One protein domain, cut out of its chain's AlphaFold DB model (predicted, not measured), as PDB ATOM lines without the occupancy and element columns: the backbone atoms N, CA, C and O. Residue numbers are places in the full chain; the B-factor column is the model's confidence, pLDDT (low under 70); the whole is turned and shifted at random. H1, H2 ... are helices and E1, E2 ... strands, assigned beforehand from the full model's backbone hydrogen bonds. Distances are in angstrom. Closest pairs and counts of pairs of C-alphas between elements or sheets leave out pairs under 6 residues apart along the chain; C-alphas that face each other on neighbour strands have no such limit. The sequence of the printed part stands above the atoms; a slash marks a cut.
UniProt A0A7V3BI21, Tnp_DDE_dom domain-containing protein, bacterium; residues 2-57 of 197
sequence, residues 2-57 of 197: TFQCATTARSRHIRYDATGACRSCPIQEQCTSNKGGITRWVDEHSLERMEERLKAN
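What this domain is: This is residues 2 to 57 of the 197 residues of the protein "Tnp_DDE_dom domain-containing protein" of bacterium (UniProt A0A7V3BI21). A small three-stranded sheet has a loop with two short helices, H1 and H2, at one end, while at the other end residues 45 to 57, mostly H3, stick out as a free arm. The 56 printed residues run E1, E2, H1, H2, E3, H3; the sheet, order E1 - E2 - E3, is antiparallel and the class mixed. The whole is loose, radius of gyration of the C-alphas 13.7 A, spanning 40 by 28 by 19 A.

Where its parts are: E1 is residues 5 to 9, from C-alpha 5 at (147.225, 124.426, 101.619); E2 is 12 to 17, 15.8 A; E3 is 38 to 41. H1 is 20 to 24, H2 28 to 31, and H3 44 to 56, 18.6 A, ending at (163.768, 146.299, 122.950).

How they stand to each other: E1 and E2 form a hairpin, with N 7 and O 14 at 3.0 A. E2 and E3 are antiparallel at 154 degrees, N 15 and O 40 at 2.8 A. H1, H2 and H3 are not on the sheet. H1 and H2 are close but not clearly touching, closest C-alphas Cys 22 and Gln 28, 6.7 A. In H3 every O i to N i+4 pair is within hydrogen-bond range; H1 has 0 of 1, but 2 of 2 O i to N i+3 pairs; H2 is too short for an O i to N i+4 pair.

The domain as a whole: The farthest C-alphas, Gly 20 and Asn 57, are 40.2 A apart. The printed part has no cut and no long link. Residues 2 to 5 and 36 are under pLDDT 70.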
ATOM      1  N   THR A   2     156.569 120.293 103.899       52.97
ATOM      2  CA  THR A   2     155.715 120.313 102.707       52.97
ATOM      3  C   THR A   2     154.418 121.031 103.053       52.97
ATOM      4  O   THR A   2     153.621 120.560 103.855       52.97
ATOM      5  N   PHE A   3     154.263 122.216 102.477       57.75
ATOM      6  CA  PHE A   3     153.075 123.053 102.555       57.75
ATOM      7  C   PHE A   3     151.872 122.330 101.932       57.75
ATOM      8  O   PHE A   3     151.986 121.853 100.802       57.75
ATOM      9  N   GLN A   4     150.745 122.226 102.648       61.16
ATOM     10  CA  GLN A   4     149.599 121.431 102.177       61.16
ATOM     11  C   GLN A   4     148.364 122.252 101.774       61.16
ATOM     12  O   GLN A   4     147.638 121.790 100.898       61.16
ATOM     13  N   CYS A   5     148.144 123.478 102.275       65.56
ATOM     14  CA  CYS A   5     147.225 124.426 101.619       65.56
ATOM     15  C   CYS A   5     147.402 125.895 102.062       65.56
ATOM     16  O   CYS A   5     147.758 126.193 103.205       65.56
ATOM     17  N   ALA A   6     147.122 126.826 101.136       73.31
ATOM     18  CA  ALA A   6     146.909 128.251 101.412       73.31
ATOM     19  C   ALA A   6     145.419 128.536 101.335       73.31
ATOM     20  O   ALA A   6     144.795 128.263 100.309       73.31
ATOM     21  N   THR A   7     144.884 129.180 102.363       81.62
ATOM     22  CA  THR A   7     143.513 129.681 102.339       81.62
ATOM     23  C   THR A   7     143.528 131.173 102.613       81.62
ATOM     24  O   THR A   7     144.252 131.656 103.487       81.62
ATOM     25  N   THR A   8     142.712 131.923 101.880       83.06
ATOM     26  CA  THR A   8     142.491 133.339 102.172       83.06
ATOM     27  C   THR A   8     141.298 133.460 103.109       83.06
ATOM     28  O   THR A   8     140.159 133.261 102.695       83.06
ATOM     29  N   ALA A   9     141.538 133.800 104.375       77.75
ATOM     30  CA  ALA A   9     140.476 134.041 105.348       77.75
ATOM     31  C   ALA A   9     140.528 135.491 105.829       77.75
ATOM     32  O   ALA A   9     141.585 135.993 106.211       77.75
ATOM     33  N   ARG A  10     139.378 136.181 105.822       75.75
ATOM     34  CA  ARG A  10     139.265 137.595 106.236       75.75
ATOM     35  C   ARG A  10     140.322 138.489 105.564       75.75
ATOM     36  O   ARG A  10     140.979 139.279 106.236       75.75
ATOM     37  N   SER A  11     140.524 138.326 104.252       78.69
ATOM     38  CA  SER A  11     141.549 139.033 103.455       78.69
ATOM     39  C   SER A  11     143.009 138.836 103.902       78.69
ATOM     40  O   SER A  11     143.871 139.625 103.533       78.69
ATOM     41  N   ARG A  12     143.308 137.789 104.679       81.94
ATOM     42  CA  ARG A  12     144.672 137.400 105.061       81.94
ATOM     43  C   ARG A  12     145.021 136.058 104.434       81.94
ATOM     44  O   ARG A  12     144.198 135.144 104.448       81.94
ATOM     45  N   HIS A  13     146.243 135.938 103.922       84.75
ATOM     46  CA  HIS A  13     146.777 134.669 103.439       84.75
ATOM     47  C   HIS A  13     147.242 133.829 104.622       84.75
ATOM     48  O   HIS A  13     148.165 134.209 105.343       84.75
ATOM     49  N   ILE A  14     146.586 132.701 104.836       85.81
ATOM     50  CA  ILE A  14     146.875 131.792 105.938       85.81
ATOM     51  C   ILE A  14     147.483 130.521 105.360       85.81
ATOM     52  O   ILE A  14     146.964 129.963 104.390       85.81
ATOM     53  N   ARG A  15     148.586 130.075 105.964       83.62
ATOM     54  CA  ARG A  15     149.206 128.781 105.691       83.62
ATOM     55  C   ARG A  15     148.699 127.758 106.688       83.62
ATOM     56  O   ARG A  15     148.646 128.028 107.891       83.62
ATOM     57  N   TYR A  16     148.330 126.596 106.170       81.31
ATOM     58  CA  TYR A  16     148.006 125.435 106.975       81.31
ATOM     59  C   TYR A  16     149.079 124.369 106.773       81.31
ATOM     60  O   TYR A  16     149.233 123.803 105.685       81.31
ATOM     61  N   ASP A  17     149.820 124.109 107.844       78.31
ATOM     62  CA  ASP A  17     150.902 123.141 107.884       78.31
ATOM     63  C   ASP A  17     150.419 121.899 108.645       78.31
ATOM     64  O   ASP A  17     150.487 121.814 109.875       78.31
ATOM     65  N   ALA A  18     149.907 120.919 107.899       74.81
ATOM     66  CA  ALA A  18     149.584 119.597 108.419       74.81
ATOM     67  C   ALA A  18     150.688 118.610 108.044       74.81
ATOM     68  O   ALA A  18     150.914 118.310 106.877       74.81
ATOM     69  N   THR A  19     151.385 118.089 109.051       75.31
ATOM     70  CA  THR A  19     152.313 116.966 108.880       75.31
ATOM     71  C   THR A  19     151.756 115.770 109.641       75.31
ATOM     72  O   THR A  19     151.261 115.930 110.755       75.31
ATOM     73  N   GLY A  20     151.858 114.561 109.078       74.69
ATOM     74  CA  GLY A  20     151.422 113.330 109.760       74.69
ATOM     75  C   GLY A  20     152.071 113.140 111.139       74.69
ATOM     76  O   GLY A  20     151.430 112.632 112.052       74.69
ATOM     77  N   ALA A  21     153.291 113.656 111.315       77.56
ATOM     78  CA  ALA A  21     154.030 113.664 112.576       77.56
ATOM     79  C   ALA A  21     153.350 114.465 113.700       77.56
ATOM     80  O   ALA A  21     153.532 114.139 114.870       77.56
ATOM     81  N   CYS A  22     152.540 115.484 113.380       76.94
ATOM     82  CA  CYS A  22     151.865 116.289 114.401       76.94
ATOM     83  C   CYS A  22     150.819 115.484 115.185       76.94
ATOM     84  O   CYS A  22     150.528 115.847 116.316       76.94
ATOM     85  N   ARG A  23     150.285 114.387 114.621       76.31
ATOM     86  CA  ARG A  23     149.280 113.533 115.283       76.31
ATOM     87  C   ARG A  23     149.857 112.644 116.383       76.31
ATOM     88  O   ARG A  23     149.117 112.208 117.254       76.31
ATOM     89  N   SER A  24     151.150 112.340 116.315       81.06
ATOM     90  CA  SER A  24     151.860 111.499 117.286       81.06
ATOM     91  C   SER A  24     152.901 112.298 118.077       81.06
ATOM     92  O   SER A  24     153.829 111.721 118.639       81.06
ATOM     93  N   CYS A  25     152.796 113.629 118.071       80.88
ATOM     94  CA  CYS A  25     153.772 114.511 118.691       80.88
ATOM     95  C   CYS A  25     153.480 114.670 120.196       80.88
ATOM     96  O   CYS A  25     152.413 115.168 120.549       80.88
ATOM     97  N   PRO A  26     154.418 114.328 121.101       84.25
ATOM     98  CA  PRO A  26     154.190 114.408 122.550       84.25
ATOM     99  C   PRO A  26     154.071 115.848 123.073       84.25
ATOM    100  O   PRO A  26     153.516 116.072 124.142       84.25
ATOM    101  N   ILE A  27     154.569 116.834 122.318       85.62
ATOM    102  CA  ILE A  27     154.487 118.265 122.654       85.62
ATOM    103  C   ILE A  27     153.345 118.982 121.922       85.62
ATOM    104  O   ILE A  27     153.309 120.213 121.901       85.62
ATOM    105  N   GLN A  28     152.420 118.244 121.295       79.25
ATOM    106  CA  GLN A  28     151.322 118.838 120.525       79.25
ATOM    107  C   GLN A  28     150.521 119.849 121.357       79.25
ATOM    108  O   GLN A  28     150.256 120.945 120.868       79.25
ATOM    109  N   GLU A  29     150.246 119.523 122.622       81.62
ATOM    110  CA  GLU A  29     149.509 120.378 123.567       81.62
ATOM    111  C   GLU A  29     150.184 121.738 123.821       81.62
ATOM    112  O   GLU A  29     149.513 122.724 124.107       81.62
ATOM    113  N   GLN A  30     151.511 121.823 123.678       81.44
ATOM    114  CA  GLN A  30     152.257 123.081 123.813       81.44
ATOM    115  C   GLN A  30     152.372 123.846 122.486       81.44
ATOM    116  O   GLN A  30     152.655 125.041 122.482       81.44
ATOM    117  N   CYS A  31     152.186 123.164 121.353       76.25
ATOM    118  CA  CYS A  31     152.413 123.723 120.024       76.25
ATOM    119  C   CYS A  31     151.128 124.288 119.398       76.25
ATOM    120  O   CYS A  31     151.152 125.391 118.851       76.25
ATOM    121  N   THR A  32     150.009 123.554 119.461       76.00
ATOM    122  CA  THR A  32     148.712 123.993 118.915       76.00
ATOM    123  C   THR A  32     147.540 123.316 119.613       76.00
ATOM    124  O   THR A  32     147.588 122.114 119.847       76.00
ATOM    125  N   SER A  33     146.414 124.016 119.771       78.25
ATOM    126  CA  SER A  33     145.149 123.405 120.215       78.25
ATOM    127  C   SER A  33     144.413 122.609 119.123       78.25
ATOM    128  O   SER A  33     143.388 121.982 119.389       78.25
ATOM    129  N   ASN A  34     144.898 122.635 117.877       78.12
ATOM    130  CA  ASN A  34     144.280 121.932 116.758       78.12
ATOM    131  C   ASN A  34     144.857 120.513 116.615       78.12
ATOM    132  O   ASN A  34     146.068 120.303 116.575       78.12
ATOM    133  N   LYS A  35     143.974 119.523 116.454       71.12
ATOM    134  CA  LYS A  35     144.349 118.113 116.263       71.12
ATOM    135  C   LYS A  35     144.963 117.828 114.882       71.12
ATOM    136  O   LYS A  35     145.592 116.790 114.698       71.12
ATOM    137  N   GLY A  36     144.751 118.716 113.904       69.94
ATOM    138  CA  GLY A  36     145.039 118.459 112.488       69.94
ATOM    139  C   GLY A  36     146.282 119.127 111.892       69.94
ATOM    140  O   GLY A  36     146.662 118.748 110.784       69.94
ATOM    141  N   GLY A  37     146.900 120.101 112.565       77.56
ATOM    142  CA  GLY A  37     148.003 120.884 111.998       77.56
ATOM    143  C   GLY A  37     148.101 122.303 112.554       77.56
ATOM    144  O   GLY A  37     147.244 122.753 113.317       77.56
ATOM    145  N   ILE A  38     149.160 123.005 112.152       82.56
ATOM    146  CA  ILE A  38     149.474 124.365 112.595       82.56
ATOM    147  C   ILE A  38     148.929 125.358 111.566       82.56
ATOM    148  O   ILE A  38     149.219 125.257 110.377       82.56
ATOM    149  N   THR A  39     148.171 126.346 112.033       80.94
ATOM    150  CA  THR A  39     147.698 127.456 111.200       80.94
ATOM    151  C   THR A  39     148.550 128.685 111.492       80.94
ATOM    152  O   THR A  39     148.559 129.152 112.630       80.94
ATOM    153  N   ARG A  40     149.252 129.222 110.490       81.56
ATOM    154  CA  ARG A  40     150.079 130.436 110.630       81.56
ATOM    155  C   ARG A  40     149.716 131.474 109.580       81.56
ATOM    156  O   ARG A  40     149.351 131.131 108.453       81.56
ATOM    157  N   TRP A  41     149.822 132.754 109.920       86.56
ATOM    158  CA  TRP A  41     149.733 133.801 108.907       86.56
ATOM    159  C   TRP A  41     151.010 133.791 108.054       86.56
ATOM    160  O   TRP A  41     152.101 133.567 108.571       86.56
ATOM    161  N   VAL A  42     150.895 134.008 106.738       86.44
ATOM    162  CA  VAL A  42     152.070 134.015 105.838       86.44
ATOM    163  C   VAL A  42     153.128 135.022 106.307       86.44
ATOM    164  O   VAL A  42     154.322 134.730 106.258       86.44
ATOM    165  N   ASP A  43     152.683 136.169 106.814       85.94
ATOM    166  CA  ASP A  43     153.547 137.274 107.220       85.94
ATOM    167  C   ASP A  43     153.740 137.359 108.743       85.94
ATOM    168  O   ASP A  43     154.035 138.432 109.266       85.94
ATOM    169  N   GLU A  44     153.619 136.240 109.470       85.44
ATOM    170  CA  GLU A  44     153.829 136.180 110.931       85.44
ATOM    171  C   GLU A  44     155.174 136.793 111.360       85.44
ATOM    172  O   GLU A  44     155.250 137.509 112.354       85.44
ATOM    173  N   HIS A  45     156.213 136.639 110.531       87.19
ATOM    174  CA  HIS A  45     157.531 137.252 110.728       87.19
ATOM    175  C   HIS A  45     157.478 138.785 110.914       87.19
ATOM    176  O   HIS A  45     158.378 139.388 111.502       87.19
ATOM    177  N   SER A  46     156.440 139.450 110.396       89.06
ATOM    178  CA  SER A  46     156.218 140.885 110.597       89.06
ATOM    179  C   SER A  46     155.742 141.199 112.014       89.06
ATOM    180  O   SER A  46     156.130 142.235 112.562       89.06
ATOM    181  N   LEU A  47     154.936 140.315 112.611       88.25
ATOM    182  CA  LEU A  47     154.491 140.417 114.001       88.25
ATOM    183  C   LEU A  47     155.640 140.093 114.957       88.25
ATOM    184  O   LEU A  47     155.875 140.871 115.876       88.25
ATOM    185  N   GLU A  48     156.421 139.048 114.680       90.25
ATOM    186  CA  GLU A  48     157.626 138.705 115.455       90.25
ATOM    187  C   GLU A  48     158.625 139.878 115.466       90.25
ATOM    188  O   GLU A  48     159.051 140.347 116.521       90.25
ATOM    189  N   ARG A  49     158.898 140.474 114.294       92.75
ATOM    190  CA  ARG A  49     159.739 141.678 114.178       92.75
ATOM    191  C   ARG A  49     159.172 142.873 114.950       92.75
ATOM    192  O   ARG A  49     159.926 143.718 115.434       92.75
ATOM    193  N   MET A  50     157.851 143.034 114.985       90.94
ATOM    194  CA  MET A  50     157.216 144.090 115.773       90.94
ATOM    195  C   MET A  50     157.403 143.819 117.267       90.94
ATOM    196  O   MET A  50     157.784 144.734 117.995       90.94
ATOM    197  N   GLU A  51     157.197 142.583 117.710       91.00
ATOM    198  CA  GLU A  51     157.351 142.173 119.102       91.00
ATOM    199  C   GLU A  51     158.784 142.390 119.601       91.00
ATOM    200  O   GLU A  51     158.980 142.984 120.660       91.00
ATOM    201  N   GLU A  52     159.796 142.014 118.815       93.25
ATOM    202  CA  GLU A  52     161.205 142.280 119.131       93.25
ATOM    203  C   GLU A  52     161.484 143.777 119.331       93.25
ATOM    204  O   GLU A  52     162.189 144.166 120.264       93.25
ATOM    205  N   ARG A  53     160.892 144.641 118.493       91.00
ATOM    206  CA  ARG A  53     161.025 146.105 118.630       91.00
ATOM    207  C   ARG A  53     160.382 146.618 119.911       91.00
ATOM    208  O   ARG A  53     160.934 147.523 120.530       91.00
ATOM    209  N   LEU A  54     159.234 146.061 120.288       91.06
ATOM    210  CA  LEU A  54     158.525 146.442 121.507       91.06
ATOM    211  C   LEU A  54     159.244 145.943 122.765       91.06
ATOM    212  O   LEU A  54     159.334 146.686 123.736       91.06
ATOM    213  N   LYS A  55     159.822 144.736 122.731       92.25
ATOM    214  CA  LYS A  55     160.670 144.212 123.817       92.25
ATOM    215  C   LYS A  55     161.934 145.049 124.002       92.25
ATOM    216  O   LYS A  55     162.314 145.334 125.132       92.25
ATOM    217  N   ALA A  56     162.566 145.468 122.904       94.12
ATOM    218  CA  ALA A  56     163.768 146.299 122.950       94.12
ATOM    219  C   ALA A  56     163.497 147.729 123.451       94.12
ATOM    220  O   ALA A  56     164.389 148.350 124.026       94.12
ATOM    221  N   ASN A  57     162.296 148.269 123.222       90.94
ATOM    222  CA  ASN A  57     161.906 149.584 123.719       90.94
ATOM    223  C   ASN A  57     160.414 149.615 124.112       90.94
ATOM    224  O   ASN A  57     159.561 149.923 123.269       90.94
TER     225      ASN A  57